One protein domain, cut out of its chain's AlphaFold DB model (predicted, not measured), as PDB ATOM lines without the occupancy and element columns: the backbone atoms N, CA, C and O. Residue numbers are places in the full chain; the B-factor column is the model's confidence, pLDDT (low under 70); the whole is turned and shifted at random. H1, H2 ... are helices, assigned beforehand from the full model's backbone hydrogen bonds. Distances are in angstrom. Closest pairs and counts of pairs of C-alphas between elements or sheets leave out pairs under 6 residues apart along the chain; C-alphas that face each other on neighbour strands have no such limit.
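AT A GLANCE: This is residues 63 to 97 and 110 to 177 of the 177 residues of the protein "Component of oligomeric Golgi complex 7" of Fasciola gigantica (UniProt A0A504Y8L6). A short helix, H4, sits in the middle, with the long helices H2 and H3 crossing it at steep tilts and H5 and H6 packed on it at shallow tilts. H1 makes a corner with the beginning of H2, and its residues 63 to 68 stick out. The printed part has 103 residues with six named helices, H1 to H6 in order, and no named strand; the class is all helix. It is compact, with a radius of gyration of the C-alphas of 14.6 A, and spans 43 by 34 by 24 A.

HOW THE PARTS SIT: H1, residues 63 to 74, and H2, residues 77 to 96, are close but not clearly touching, about perpendicular at 88 degrees; their closest C-alphas, of Thr 72 and Ala 78, are 5.6 A apart. H3, residues 114 to 133, is apart from H2. The hub is H4, residues 140 to 150. H2 touches it with residues 79 to 83 alone, at 57 degrees, closest at C-alphas Cys 79 and Leu 142, 5.8 A. H3 touches it with residues 121 to 124 alone, opposite ways at 46 degrees, closest at C-alphas Leu 124 and Cys 146, 7.3 A. H5, residues 153 to 160, forms a helical hairpin with H4, at 13 degrees, closest at C-alphas Leu 148 and Phe 156, 6.5 A. H6, residues 165 to 175, touches H4 the same way at 25 degrees, closest at C-alphas Leu 145 and Ile 167, 6.4 A. Every O i to N i+4 pair is within hydrogen-bond range in H1, H3, H4 and H6, against 11 of 16 in H2 and 2 of 4 in H5.

IN THESE COORDINATES: H1 begins at C-alpha 63 (8.776, -12.735, 60.455). H2 measures 28.9 A, with a kink of 32 degrees near residue 90, and H3 28.8 A. H6 ends at C-alpha 175 (-9.779, 18.603, 43.682).

THE WHOLE: The C-alphas farthest apart, of Asp 63 and Glu 154, are 47.1 A apart. Residues 98 to 109 are not printed, a gap of 10.2 A between C-alphas 97 and 110. Of the links printed whole, none is long. Low pLDDT includes residues 87 to 97.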
ATOM      1  N   ASP A  63       7.539 -13.447  60.781       58.84
ATOM      2  CA  ASP A  63       8.776 -12.735  60.455       58.84
ATOM      3  C   ASP A  63       8.992 -12.639  58.935       58.84
ATOM      4  O   ASP A  63       9.492 -11.634  58.435       58.84
ATOM      5  N   SER A  64       8.542 -13.642  58.169       70.00
ATOM      6  CA  SER A  64       8.654 -13.650  56.704       70.00
ATOM      7  C   SER A  64       7.704 -12.650  56.047       70.00
ATOM      8  O   SER A  64       8.059 -12.034  55.044       70.00
ATOM      9  N   ALA A  65       6.502 -12.477  56.601       70.88
ATOM     10  CA  ALA A  65       5.538 -11.505  56.093       70.88
ATOM     11  C   ALA A  65       5.989 -10.072  56.402       70.88
ATOM     12  O   ALA A  65       5.898  -9.206  55.534       70.88
ATOM     13  N   ALA A  66       6.521  -9.836  57.606       67.69
ATOM     14  CA  ALA A  66       7.077  -8.543  57.995       67.69
ATOM     15  C   ALA A  66       8.284  -8.154  57.128       67.69
ATOM     16  O   ALA A  66       8.357  -7.020  56.661       67.69
ATOM     17  N   LEU A  67       9.194  -9.097  56.857       70.75
ATOM     18  CA  LEU A  67      10.335  -8.866  55.969       70.75
ATOM     19  C   LEU A  67       9.897  -8.582  54.530       70.75
ATOM     20  O   LEU A  67      10.358  -7.605  53.954       70.75
ATOM     21  N   CYS A  68       8.952  -9.350  53.983       74.12
ATOM     22  CA  CYS A  68       8.399  -9.093  52.651       74.12
ATOM     23  C   CYS A  68       7.725  -7.708  52.567       74.12
ATOM     24  O   CYS A  68       7.911  -6.970  51.598       74.12
ATOM     25  N   TRP A  69       6.999  -7.306  53.615       77.62
ATOM     26  CA  TRP A  69       6.430  -5.960  53.726       77.62
ATOM     27  C   TRP A  69       7.501  -4.872  53.748       77.62
ATOM     28  O   TRP A  69       7.371  -3.874  53.041       77.62
ATOM     29  N   LEU A  70       8.568  -5.065  54.524       72.56
ATOM     30  CA  LEU A  70       9.688  -4.129  54.587       72.56
ATOM     31  C   LEU A  70      10.435  -4.051  53.252       72.56
ATOM     32  O   LEU A  70      10.741  -2.954  52.801       72.56
ATOM     33  N   GLU A  71      10.669  -5.173  52.575       73.81
ATOM     34  CA  GLU A  71      11.270  -5.201  51.236       73.81
ATOM     35  C   GLU A  71      10.382  -4.483  50.208       73.81
ATOM     36  O   GLU A  71      10.865  -3.688  49.397       73.81
ATOM     37  N   THR A  72       9.065  -4.679  50.286       75.25
ATOM     38  CA  THR A  72       8.071  -3.983  49.449       75.25
ATOM     39  C   THR A  72       8.040  -2.476  49.736       75.25
ATOM     40  O   THR A  72       7.873  -1.663  48.822       75.25
ATOM     41  N   LEU A  73       8.224  -2.085  50.997       73.81
ATOM     42  CA  LEU A  73       8.293  -0.688  51.416       73.81
ATOM     43  C   LEU A  73       9.584  -0.021  50.922       73.81
ATOM     44  O   LEU A  73       9.525   1.019  50.269       73.81
ATOM     45  N   VAL A  74      10.737  -0.646  51.173       74.31
ATOM     46  CA  VAL A  74      12.071  -0.140  50.805       74.31
ATOM     47  C   VAL A  74      12.258  -0.082  49.287       74.31
ATOM     48  O   VAL A  74      12.893   0.841  48.782       74.31
ATOM     49  N   SER A  75      11.681  -1.027  48.540       73.62
ATOM     50  CA  SER A  75      11.711  -1.016  47.068       73.62
ATOM     51  C   SER A  75      10.833   0.071  46.439       73.62
ATOM     52  O   SER A  75      10.891   0.269  45.226       73.62
ATOM     53  N   GLY A  76      10.012   0.774  47.227       69.94
ATOM     54  CA  GLY A  76       9.076   1.787  46.735       69.94
ATOM     55  C   GLY A  76       7.807   1.211  46.099       69.94
ATOM     56  O   GLY A  76       6.899   1.970  45.760       69.94
ATOM     57  N   VAL A  77       7.676  -0.117  46.008       74.44
ATOM     58  CA  VAL A  77       6.489  -0.791  45.459       74.44
ATOM     59  C   VAL A  77       5.242  -0.461  46.279       74.44
ATOM     60  O   VAL A  77       4.178  -0.212  45.711       74.44
ATOM     61  N   ALA A  78       5.368  -0.360  47.607       72.00
ATOM     62  CA  ALA A  78       4.272   0.078  48.475       72.00
ATOM     63  C   ALA A  78       3.742   1.473  48.090       72.00
ATOM     64  O   ALA A  78       2.534   1.711  48.125       72.00
ATOM     65  N   CYS A  79       4.627   2.378  47.661       74.12
ATOM     66  CA  CYS A  79       4.252   3.722  47.230       74.12
ATOM     67  C   CYS A  79       3.448   3.683  45.923       74.12
ATOM     68  O   CYS A  79       2.427   4.359  45.808       74.12
ATOM     69  N   ASP A  80       3.855   2.859  44.955       74.69
ATOM     70  CA  ASP A  80       3.122   2.689  43.695       74.69
ATOM     71  C   ASP A  80       1.777   1.969  43.880       74.69
ATOM     72  O   ASP A  80       0.805   2.278  43.179       74.69
ATOM     73  N   LEU A  81       1.691   1.038  44.837       75.62
ATOM     74  CA  LEU A  81       0.437   0.391  45.228       75.62
ATOM     75  C   LEU A  81      -0.520   1.384  45.886       75.62
ATOM     76  O   LEU A  81      -1.696   1.406  45.521       75.62
ATOM     77  N   LEU A  82      -0.025   2.241  46.783       76.56
ATOM     78  CA  LEU A  82      -0.823   3.290  47.417       76.56
ATOM     79  C   LEU A  82      -1.340   4.292  46.381       76.56
ATOM     80  O   LEU A  82      -2.538   4.558  46.328       76.56
ATOM     81  N   VAL A  83      -0.465   4.773  45.491       76.44
ATOM     82  CA  VAL A  83      -0.871   5.624  44.363       76.44
ATOM     83  C   VAL A  83      -1.921   4.899  43.526       76.44
ATOM     84  O   VAL A  83      -2.973   5.454  43.242       76.44
ATOM     85  N   SER A  84      -1.702   3.633  43.174       75.69
ATOM     86  CA  SER A  84      -2.671   2.864  42.389       75.69
ATOM     87  C   SER A  84      -4.009   2.664  43.100       75.69
ATOM     88  O   SER A  84      -5.032   2.649  42.421       75.69
ATOM     89  N   ALA A  85      -4.020   2.520  44.425       74.38
ATOM     90  CA  ALA A  85      -5.233   2.420  45.228       74.38
ATOM     91  C   ALA A  85      -5.992   3.752  45.248       74.38
ATOM     92  O   ALA A  85      -7.177   3.763  44.925       74.38
ATOM     93  N   VAL A  86      -5.304   4.870  45.503       72.25
ATOM     94  CA  VAL A  86      -5.890   6.223  45.457       72.25
ATOM     95  C   VAL A  86      -6.497   6.501  44.081       72.25
ATOM     96  O   VAL A  86      -7.650   6.905  43.983       72.25
ATOM     97  N   LEU A  87      -5.768   6.176  43.012       69.69
ATOM     98  CA  LEU A  87      -6.252   6.308  41.634       69.69
ATOM     99  C   LEU A  87      -7.404   5.337  41.302       69.69
ATOM    100  O   LEU A  87      -8.146   5.569  40.354       69.69
ATOM    101  N   LYS A  88      -7.550   4.222  42.030       67.06
ATOM    102  CA  LYS A  88      -8.636   3.242  41.835       67.06
ATOM    103  C   LYS A  88      -9.916   3.600  42.579       67.06
ATOM    104  O   LYS A  88     -10.963   3.128  42.146       67.06
ATOM    105  N   ILE A  89      -9.866   4.416  43.637       61.94
ATOM    106  CA  ILE A  89     -11.076   4.941  44.305       61.94
ATOM    107  C   ILE A  89     -12.009   5.590  43.261       61.94
ATOM    108  O   ILE A  89     -13.226   5.421  43.323       61.94
ATOM    109  N   GLU A  90     -11.434   6.176  42.208       53.34
ATOM    110  CA  GLU A  90     -12.139   6.728  41.043       53.34
ATOM    111  C   GLU A  90     -12.936   5.695  40.228       53.34
ATOM    112  O   GLU A  90     -13.973   6.014  39.649       53.34
ATOM    113  N   SER A  91     -12.474   4.443  40.159       48.88
ATOM    114  CA  SER A  91     -13.098   3.412  39.322       48.88
ATOM    115  C   SER A  91     -14.300   2.746  39.990       48.88
ATOM    116  O   SER A  91     -15.183   2.260  39.284       48.88
ATOM    117  N   TYR A  92     -14.333   2.676  41.324       43.94
ATOM    118  CA  TYR A  92     -15.387   1.953  42.043       43.94
ATOM    119  C   TYR A  92     -16.661   2.781  42.212       43.94
ATOM    120  O   TYR A  92     -17.761   2.230  42.129       43.94
ATOM    121  N   ALA A  93     -16.549   4.101  42.337       46.31
ATOM    122  CA  ALA A  93     -17.721   4.969  42.365       46.31
ATOM    123  C   ALA A  93     -18.569   4.896  41.085       46.31
ATOM    124  O   ALA A  93     -19.795   4.908  41.153       46.31
ATOM    125  N   ALA A  94     -17.933   4.699  39.925       46.78
ATOM    126  CA  ALA A  94     -18.629   4.507  38.653       46.78
ATOM    127  C   ALA A  94     -19.456   3.203  38.596       46.78
ATOM    128  O   ALA A  94     -20.342   3.063  37.752       46.78
ATOM    129  N   THR A  95     -19.173   2.228  39.470       42.66
ATOM    130  CA  THR A  95     -19.827   0.908  39.440       42.66
ATOM    131  C   THR A  95     -21.037   0.787  40.363       42.66
ATOM    132  O   THR A  95     -21.989   0.102  39.996       42.66
ATOM    133  N   TYR A  96     -21.060   1.481  41.506       45.31
ATOM    134  CA  TYR A  96     -22.188   1.403  42.448       45.31
ATOM    135  C   TYR A  96     -23.403   2.249  42.039       45.31
ATOM    136  O   TYR A  96     -24.513   1.953  42.471       45.31
ATOM    137  N   ASN A  97     -23.231   3.226  41.143       43.41
ATOM    138  CA  ASN A  97     -24.335   4.038  40.618       43.41
ATOM    139  C   ASN A  97     -25.006   3.461  39.357       43.41
ATOM    140  O   ASN A  97     -25.952   4.056  38.840       43.41
ATOM    141  N   ALA A 110     -17.034  10.532  41.173       53.81
ATOM    142  CA  ALA A 110     -16.775  10.609  42.605       53.81
ATOM    143  C   ALA A 110     -15.625  11.571  42.851       53.81
ATOM    144  O   ALA A 110     -14.449  11.207  42.842       53.81
ATOM    145  N   VAL A 111     -16.001  12.820  43.064       59.50
ATOM    146  CA  VAL A 111     -15.157  13.818  43.686       59.50
ATOM    147  C   VAL A 111     -14.964  13.360  45.129       59.50
ATOM    148  O   VAL A 111     -15.938  13.044  45.822       59.50
ATOM    149  N   LEU A 112     -13.711  13.273  45.586       62.69
ATOM    150  CA  LEU A 112     -13.446  13.064  47.006       62.69
ATOM    151  C   LEU A 112     -14.181  14.161  47.773       62.69
ATOM    152  O   LEU A 112     -14.003  15.347  47.498       62.69
ATOM    153  N   THR A 113     -15.011  13.772  48.741       70.00
ATOM    154  CA  THR A 113     -15.634  14.755  49.627       70.00
ATOM    155  C   THR A 113     -14.537  15.584  50.290       70.00
ATOM    156  O   THR A 113     -13.429  15.092  50.514       70.00
ATOM    157  N   GLU A 114     -14.827  16.833  50.652       68.06
ATOM    158  CA  GLU A 114     -13.850  17.687  51.340       68.06
ATOM    159  C   GLU A 114     -13.263  16.989  52.583       68.06
ATOM    160  O   GLU A 114     -12.064  17.059  52.853       68.06
ATOM    161  N   HIS A 115     -14.106  16.242  53.303       70.69
ATOM    162  CA  HIS A 115     -13.697  15.400  54.421       70.69
ATOM    163  C   HIS A 115     -12.766  14.253  53.991       70.69
ATOM    164  O   HIS A 115     -11.744  14.023  54.631       70.69
ATOM    165  N   GLY A 116     -13.083  13.546  52.901       74.88
ATOM    166  CA  GLY A 116     -12.250  12.469  52.362       74.88
ATOM    167  C   GLY A 116     -10.885  12.954  51.870       74.88
ATOM    168  O   GLY A 116      -9.877  12.302  52.133       74.88
ATOM    169  N   ALA A 117     -10.826  14.124  51.231       73.50
ATOM    170  CA  ALA A 117      -9.568  14.749  50.826       73.50
ATOM    171  C   ALA A 117      -8.701  15.125  52.042       73.50
ATOM    172  O   ALA A 117      -7.501  14.848  52.052       73.50
ATOM    173  N   LYS A 118      -9.314  15.685  53.095       72.25
ATOM    174  CA  LYS A 118      -8.634  15.983  54.368       72.25
ATOM    175  C   LYS A 118      -8.121  14.715  55.055       72.25
ATOM    176  O   LYS A 118      -6.983  14.706  55.514       72.25
ATOM    177  N   GLN A 119      -8.917  13.646  55.098       81.19
ATOM    178  CA  GLN A 119      -8.490  12.373  55.686       81.19
ATOM    179  C   GLN A 119      -7.330  11.753  54.901       81.19
ATOM    180  O   GLN A 119      -6.327  11.372  55.498       81.19
ATOM    181  N   LEU A 120      -7.419  11.732  53.568       80.06
ATOM    182  CA  LEU A 120      -6.338  11.248  52.711       80.06
ATOM    183  C   LEU A 120      -5.045  12.042  52.937       80.06
ATOM    184  O   LEU A 120      -3.966  11.459  52.964       80.06
ATOM    185  N   GLN A 121      -5.140  13.360  53.126       79.00
ATOM    186  CA  GLN A 121      -3.981  14.185  53.459       79.00
ATOM    187  C   GLN A 121      -3.351  13.772  54.798       79.00
ATOM    188  O   GLN A 121      -2.138  13.590  54.858       79.00
ATOM    189  N   VAL A 122      -4.162  13.573  55.842       83.94
ATOM    190  CA  VAL A 122      -3.688  13.106  57.157       83.94
ATOM    191  C   VAL A 122      -3.002  11.741  57.046       83.94
ATOM    192  O   VAL A 122      -1.920  11.551  57.604       83.94
ATOM    193  N   ASP A 123      -3.588  10.809  56.297       85.44
ATOM    194  CA  ASP A 123      -3.040   9.461  56.116       85.44
ATOM    195  C   ASP A 123      -1.705   9.491  55.348       85.44
ATOM    196  O   ASP A 123      -0.758   8.777  55.700       85.44
ATOM    197  N   LEU A 124      -1.596  10.347  54.325       85.50
ATOM    198  CA  LEU A 124      -0.357  10.562  53.572       85.50
ATOM    199  C   LEU A 124       0.738  11.203  54.432       85.50
ATOM    200  O   LEU A 124       1.898  10.799  54.328       85.50
ATOM    201  N   ASP A 125       0.387  12.160  55.292       84.88
ATOM    202  CA  ASP A 125       1.336  12.787  56.215       84.88
ATOM    203  C   ASP A 125       1.821  11.784  57.277       84.88
ATOM    204  O   ASP A 125       3.015  11.734  57.577       84.88
ATOM    205  N   TYR A 126       0.938  10.918  57.787       87.50
ATOM    206  CA  TYR A 126       1.332   9.821  58.676       87.50
ATOM    207  C   TYR A 126       2.309   8.859  57.990       87.50
ATOM    208  O   TYR A 126       3.357   8.530  58.550       87.50
ATOM    209  N   PHE A 127       1.999   8.435  56.762       84.44
ATOM    210  CA  PHE A 127       2.870   7.542  56.000       84.44
ATOM    211  C   PHE A 127       4.228   8.184  55.697       84.44
ATOM    212  O   PHE A 127       5.258   7.524  55.800       84.44
ATOM    213  N   ARG A 128       4.251   9.482  55.380       85.69
ATOM    214  CA  ARG A 128       5.493  10.234  55.194       85.69
ATOM    215  C   ARG A 128       6.334  10.261  56.469       85.69
ATOM    216  O   ARG A 128       7.521   9.974  56.384       85.69
ATOM    217  N   ASN A 129       5.735  10.564  57.620       87.31
ATOM    218  CA  ASN A 129       6.465  10.578  58.891       87.31
ATOM    219  C   ASN A 129       7.045   9.194  59.211       87.31
ATOM    220  O   ASN A 129       8.191   9.094  59.631       87.31
ATOM    221  N   LEU A 130       6.296   8.122  58.923       87.25
ATOM    222  CA  LEU A 130       6.795   6.754  59.057       87.25
ATOM    223  C   LEU A 130       8.006   6.488  58.147       87.25
ATOM    224  O   LEU A 130       8.965   5.854  58.577       87.25
ATOM    225  N   LEU A 131       7.978   6.952  56.894       84.25
ATOM    226  CA  LEU A 131       9.127   6.836  55.994       84.25
ATOM    227  C   LEU A 131      10.326   7.649  56.500       84.25
ATOM    228  O   LEU A 131      11.444   7.136  56.490       84.25
ATOM    229  N   ASP A 132      10.090   8.868  56.989       87.19
ATOM    230  CA  ASP A 132      11.125   9.744  57.545       87.19
ATOM    231  C   ASP A 132      11.784   9.106  58.789       87.19
ATOM    232  O   ASP A 132      13.014   9.084  58.879       87.19
ATOM    233  N   ASP A 133      11.002   8.492  59.686       87.62
ATOM    234  CA  ASP A 133      11.497   7.743  60.856       87.62
ATOM    235  C   ASP A 133      12.356   6.527  60.461       87.62
ATOM    236  O   ASP A 133      13.288   6.145  61.176       87.62
ATOM    237  N   LEU A 134      12.074   5.927  59.299       83.88
ATOM    238  CA  LEU A 134      12.850   4.829  58.715       83.88
ATOM    239  C   LEU A 134      14.044   5.314  57.871       83.88
ATOM    240  O   LEU A 134      14.813   4.491  57.368       83.88
ATOM    241  N   GLY A 135      14.215   6.629  57.697       84.06
ATOM    242  CA  GLY A 135      15.247   7.220  56.842       84.06
ATOM    243  C   GLY A 135      15.016   7.004  55.341       84.06
ATOM    244  O   GLY A 135      15.966   7.075  54.557       84.06
ATOM    245  N   LEU A 136      13.778   6.718  54.931       82.25
ATOM    246  CA  LEU A 136      13.391   6.466  53.546       82.25
ATOM    247  C   LEU A 136      12.799   7.736  52.911       82.25
ATOM    248  O   LEU A 136      11.854   8.308  53.446       82.25
ATOM    249  N   PRO A 137      13.294   8.188  51.746       79.31
ATOM    250  CA  PRO A 137      12.758   9.380  51.106       79.31
ATOM    251  C   PRO A 137      11.429   9.100  50.392       79.31
ATOM    252  O   PRO A 137      11.283   8.117  49.662       79.31
ATOM    253  N   LEU A 138      10.493  10.046  50.485       80.38
ATOM    254  CA  LEU A 138       9.316  10.072  49.616       80.38
ATOM    255  C   LEU A 138       9.748  10.385  48.171       80.38
ATOM    256  O   LEU A 138      10.233  11.483  47.883       80.38
ATOM    257  N   THR A 139       9.577   9.442  47.245       79.56
ATOM    258  CA  THR A 139      10.065   9.578  45.862       79.56
ATOM    259  C   THR A 139       8.990   9.287  44.816       79.56
ATOM    260  O   THR A 139       7.896   8.802  45.113       79.56
ATOM    261  N   GLY A 140       9.289   9.652  43.566       83.19
ATOM    262  CA  GLY A 140       8.508   9.263  42.395       83.19
ATOM    263  C   GLY A 140       7.048   9.722  42.414       83.19
ATOM    264  O   GLY A 140       6.737  10.886  42.681       83.19
ATOM    265  N   ASN A 141       6.158   8.785  42.085       82.75
ATOM    266  CA  ASN A 141       4.727   9.020  41.899       82.75
ATOM    267  C   ASN A 141       4.025   9.453  43.187       82.75
ATOM    268  O   ASN A 141       3.168  10.330  43.145       82.75
ATOM    269  N   LEU A 142       4.407   8.878  44.328       81.94
ATOM    270  CA  LEU A 142       3.796   9.224  45.607       81.94
ATOM    271  C   LEU A 142       4.163  10.647  46.029       81.94
ATOM    272  O   LEU A 142       3.296  11.403  46.455       81.94
ATOM    273  N   LYS A 143       5.418  11.056  45.815       86.75
ATOM    274  CA  LYS A 143       5.805  12.454  46.016       86.75
ATOM    275  C   LYS A 143       5.022  13.397  45.097       86.75
ATOM    276  O   LYS A 143       4.544  14.426  45.559       86.75
ATOM    277  N   ALA A 144       4.874  13.051  43.818       87.38
ATOM    278  CA  ALA A 144       4.085  13.851  42.882       87.38
ATOM    279  C   ALA A 144       2.613  13.966  43.315       87.38
ATOM    280  O   ALA A 144       2.041  15.047  43.218       87.38
ATOM    281  N   LEU A 145       2.024  12.875  43.817       86.19
ATOM    282  CA  LEU A 145       0.667  12.850  44.356       86.19
ATOM    283  C   LEU A 145       0.533  13.796  45.559       86.19
ATOM    284  O   LEU A 145      -0.335  14.665  45.543       86.19
ATOM    285  N   CYS A 146       1.418  13.683  46.556       86.81
ATOM    286  CA  CYS A 146       1.405  14.559  47.729       86.81
ATOM    287  C   CYS A 146       1.588  16.033  47.343       86.81
ATOM    288  O   CYS A 146       0.797  16.873  47.769       86.81
ATOM    289  N   ASP A 147       2.579  16.341  46.496       89.44
ATOM    290  CA  ASP A 147       2.854  17.709  46.042       89.44
ATOM    291  C   ASP A 147       1.608  18.324  45.362       89.44
ATOM    292  O   ASP A 147       1.263  19.473  45.626       89.44
ATOM    293  N   LEU A 148       0.904  17.564  44.510       88.69
ATOM    294  CA  LEU A 148      -0.271  18.041  43.766       88.69
ATOM    295  C   LEU A 148      -1.545  18.151  44.618       88.69
ATOM    296  O   LEU A 148      -2.381  19.017  44.347       88.69
ATOM    297  N   ILE A 149      -1.717  17.283  45.621       85.56
ATOM    298  CA  ILE A 149      -2.838  17.364  46.572       85.56
ATOM    299  C   ILE A 149      -2.679  18.601  47.461       85.56
ATOM    300  O   ILE A 149      -3.653  19.311  47.703       85.56
ATOM    301  N   GLN A 150      -1.456  18.874  47.924       84.56
ATOM    302  CA  GLN A 150      -1.181  19.924  48.907       84.56
ATOM    303  C   GLN A 150      -0.990  21.318  48.290       84.56
ATOM    304  O   GLN A 150      -1.090  22.316  49.004       84.56
ATOM    305  N   CYS A 151      -0.705  21.425  46.987       87.69
ATOM    306  CA  CYS A 151      -0.415  22.728  46.393       87.69
ATOM    307  C   CYS A 151      -1.663  23.624  46.271       87.69
ATOM    308  O   CYS A 151      -2.765  23.136  45.991       87.69
ATOM    309  N   PRO A 152      -1.515  24.956  46.369       85.00
ATOM    310  CA  PRO A 152      -2.585  25.898  46.054       85.00
ATOM    311  C   PRO A 152      -3.147  25.694  44.637       85.00
ATOM    312  O   PRO A 152      -2.447  25.218  43.741       85.00
ATOM    313  N   GLY A 153      -4.420  26.051  44.423       84.44
ATOM    314  CA  GLY A 153      -5.076  25.897  43.112       84.44
ATOM    315  C   GLY A 153      -4.375  26.679  41.997       84.44
ATOM    316  O   GLY A 153      -4.218  26.180  40.889       84.44
ATOM    317  N   GLU A 154      -3.859  27.862  42.327       89.38
ATOM    318  CA  GLU A 154      -3.097  28.734  41.423       89.38
ATOM    319  C   GLU A 154      -1.783  28.092  40.949       89.38
ATOM    320  O   GLU A 154      -1.347  28.303  39.818       89.38
ATOM    321  N   GLU A 155      -1.159  27.275  41.799       90.25
ATOM    322  CA  GLU A 155       0.112  26.615  41.500       90.25
ATOM    323  C   GLU A 155      -0.072  25.268  40.796       90.25
ATOM    324  O   GLU A 155       0.880  24.753  40.206       90.25
ATOM    325  N   PHE A 156      -1.284  24.704  40.811       90.94
ATOM    326  CA  PHE A 156      -1.556  23.364  40.295       90.94
ATOM    327  C   PHE A 156      -1.159  23.208  38.825       90.94
ATOM    328  O   PHE A 156      -0.502  22.232  38.463       90.94
ATOM    329  N   ALA A 157      -1.490  24.182  37.973       90.50
ATOM    330  CA  ALA A 157      -1.146  24.143  36.549       90.50
ATOM    331  C   ALA A 157       0.378  24.112  36.319       90.50
ATOM    332  O   ALA A 157       0.875  23.371  35.471       90.50
ATOM    333  N   ASN A 158       1.131  24.868  37.118       91.94
ATOM    334  CA  ASN A 158       2.588  24.921  37.020       91.94
ATOM    335  C   ASN A 158       3.230  23.636  37.556       91.94
ATOM    336  O   ASN A 158       4.116  23.067  36.919       91.94
ATOM    337  N   LEU A 159       2.760  23.155  38.710       90.56
ATOM    338  CA  LEU A 159       3.267  21.944  39.355       90.56
ATOM    339  C   LEU A 159       2.920  20.671  38.590       90.56
ATOM    340  O   LEU A 159       3.699  19.723  38.652       90.56
ATOM    341  N   SER A 160       1.791  20.632  37.883       91.56
ATOM    342  CA  SER A 160       1.338  19.467  37.111       91.56
ATOM    343  C   SER A 160       2.066  19.290  35.780       91.56
ATOM    344  O   SER A 160       2.226  18.153  35.335       91.56
ATOM    345  N   ALA A 161       2.581  20.366  35.174       90.44
ATOM    346  CA  ALA A 161       3.223  20.330  33.857       90.44
ATOM    347  C   ALA A 161       4.405  19.345  33.759       90.44
ATOM    348  O   ALA A 161       4.672  18.795  32.692       90.44
ATOM    349  N   SER A 162       5.109  19.101  34.868       86.50
ATOM    350  CA  SER A 162       6.258  18.192  34.927       86.50
ATOM    351  C   SER A 162       5.939  16.828  35.553       86.50
ATOM    352  O   SER A 162       6.861  16.112  35.953       86.50
ATOM    353  N   ARG A 163       4.659  16.476  35.732       88.12
ATOM    354  CA  ARG A 163       4.229  15.276  36.473       88.12
ATOM    355  C   ARG A 163       3.532  14.269  35.557       88.12
ATOM    356  O   ARG A 163       3.035  14.641  34.496       88.12
ATOM    357  N   PRO A 164       3.475  12.981  35.947       86.00
ATOM    358  CA  PRO A 164       2.806  11.961  35.148       86.00
ATOM    359  C   PRO A 164       1.326  12.312  34.895       86.00
ATOM    360  O   PRO A 164       0.590  12.501  35.868       86.00
ATOM    361  N   PRO A 165       0.846  12.321  33.632       84.62
ATOM    362  CA  PRO A 165      -0.525  12.720  33.293       84.62
ATOM    363  C   PRO A 165      -1.605  11.938  34.043       84.62
ATOM    364  O   PRO A 165      -2.634  12.488  34.414       84.62
ATOM    365  N   ARG A 166      -1.350  10.655  34.324       82.00
ATOM    366  CA  ARG A 166      -2.255   9.806  35.110       82.00
ATOM    367  C   ARG A 166      -2.492  10.361  36.521       82.00
ATOM    368  O   ARG A 166      -3.619  10.327  36.990       82.00
ATOM    369  N   ILE A 167      -1.445  10.865  37.175       84.19
ATOM    370  CA  ILE A 167      -1.533  11.438  38.526       84.19
ATOM    371  C   ILE A 167      -2.183  12.816  38.455       84.19
ATOM    372  O   ILE A 167      -3.068  13.108  39.246       84.19
ATOM    373  N   VAL A 168      -1.784  13.635  37.481       87.38
ATOM    374  CA  VAL A 168      -2.356  14.971  37.273       87.38
ATOM    375  C   VAL A 168      -3.866  14.901  37.075       87.38
ATOM    376  O   VAL A 168      -4.595  15.579  37.788       87.38
ATOM    377  N   ASN A 169      -4.331  14.054  36.154       83.81
ATOM    378  CA  ASN A 169      -5.752  13.932  35.834       83.81
ATOM    379  C   ASN A 169      -6.570  13.464  37.034       83.81
ATOM    380  O   ASN A 169      -7.674  13.952  37.248       83.81
ATOM    381  N   ALA A 170      -6.025  12.530  37.808       78.12
ATOM    382  CA  ALA A 170      -6.681  12.062  39.010       78.12
ATOM    383  C   ALA A 170      -6.762  13.159  40.065       78.12
ATOM    384  O   ALA A 170      -7.843  13.496  40.522       78.12
ATOM    385  N   VAL A 171      -5.644  13.815  40.390       82.50
ATOM    386  CA  VAL A 171      -5.654  14.881  41.401       82.50
ATOM    387  C   VAL A 171      -6.519  16.069  40.972       82.50
ATOM    388  O   VAL A 171      -7.203  16.636  41.817       82.50
ATOM    389  N   ALA A 172      -6.542  16.421  39.684       82.44
ATOM    390  CA  ALA A 172      -7.435  17.454  39.156       82.44
ATOM    391  C   ALA A 172      -8.904  17.113  39.454       82.44
ATOM    392  O   ALA A 172      -9.621  17.901  40.068       82.44
ATOM    393  N   LYS A 173      -9.308  15.871  39.157       74.69
ATOM    394  CA  LYS A 173     -10.644  15.356  39.479       74.69
ATOM    395  C   LYS A 173     -10.912  15.294  40.983       74.69
ATOM    396  O   LYS A 173     -11.980  15.717  41.413       74.69
ATOM    397  N   LEU A 174      -9.950  14.832  41.789       74.69
ATOM    398  CA  LEU A 174     -10.065  14.791  43.254       74.69
ATOM    399  C   LEU A 174     -10.286  16.183  43.851       74.69
ATOM    400  O   LEU A 174     -10.982  16.318  44.853       74.69
ATOM    401  N   ARG A 175      -9.685  17.208  43.245       76.94
ATOM    402  CA  ARG A 175      -9.779  18.603  43.682       76.94
ATOM    403  C   ARG A 175     -10.931  19.376  43.034       76.94
ATOM    404  O   ARG A 175     -11.180  20.503  43.451       76.94
ATOM    405  N   GLY A 176     -11.608  18.801  42.039       74.12
ATOM    406  CA  GLY A 176     -12.680  19.460  41.290       74.12
ATOM    407  C   GLY A 176     -12.213  20.653  40.443       74.12
ATOM    408  O   GLY A 176     -12.946  21.637  40.349       74.12
ATOM    409  N   ILE A 177     -11.004  20.585  39.869       73.31
ATOM    410  CA  ILE A 177     -10.394  21.611  38.992       73.31
ATOM    411  C   ILE A 177     -10.196  21.112  37.564       73.31
ATOM    412  O   ILE A 177      -9.962  19.895  37.384       73.31
TER     413      ILE A 177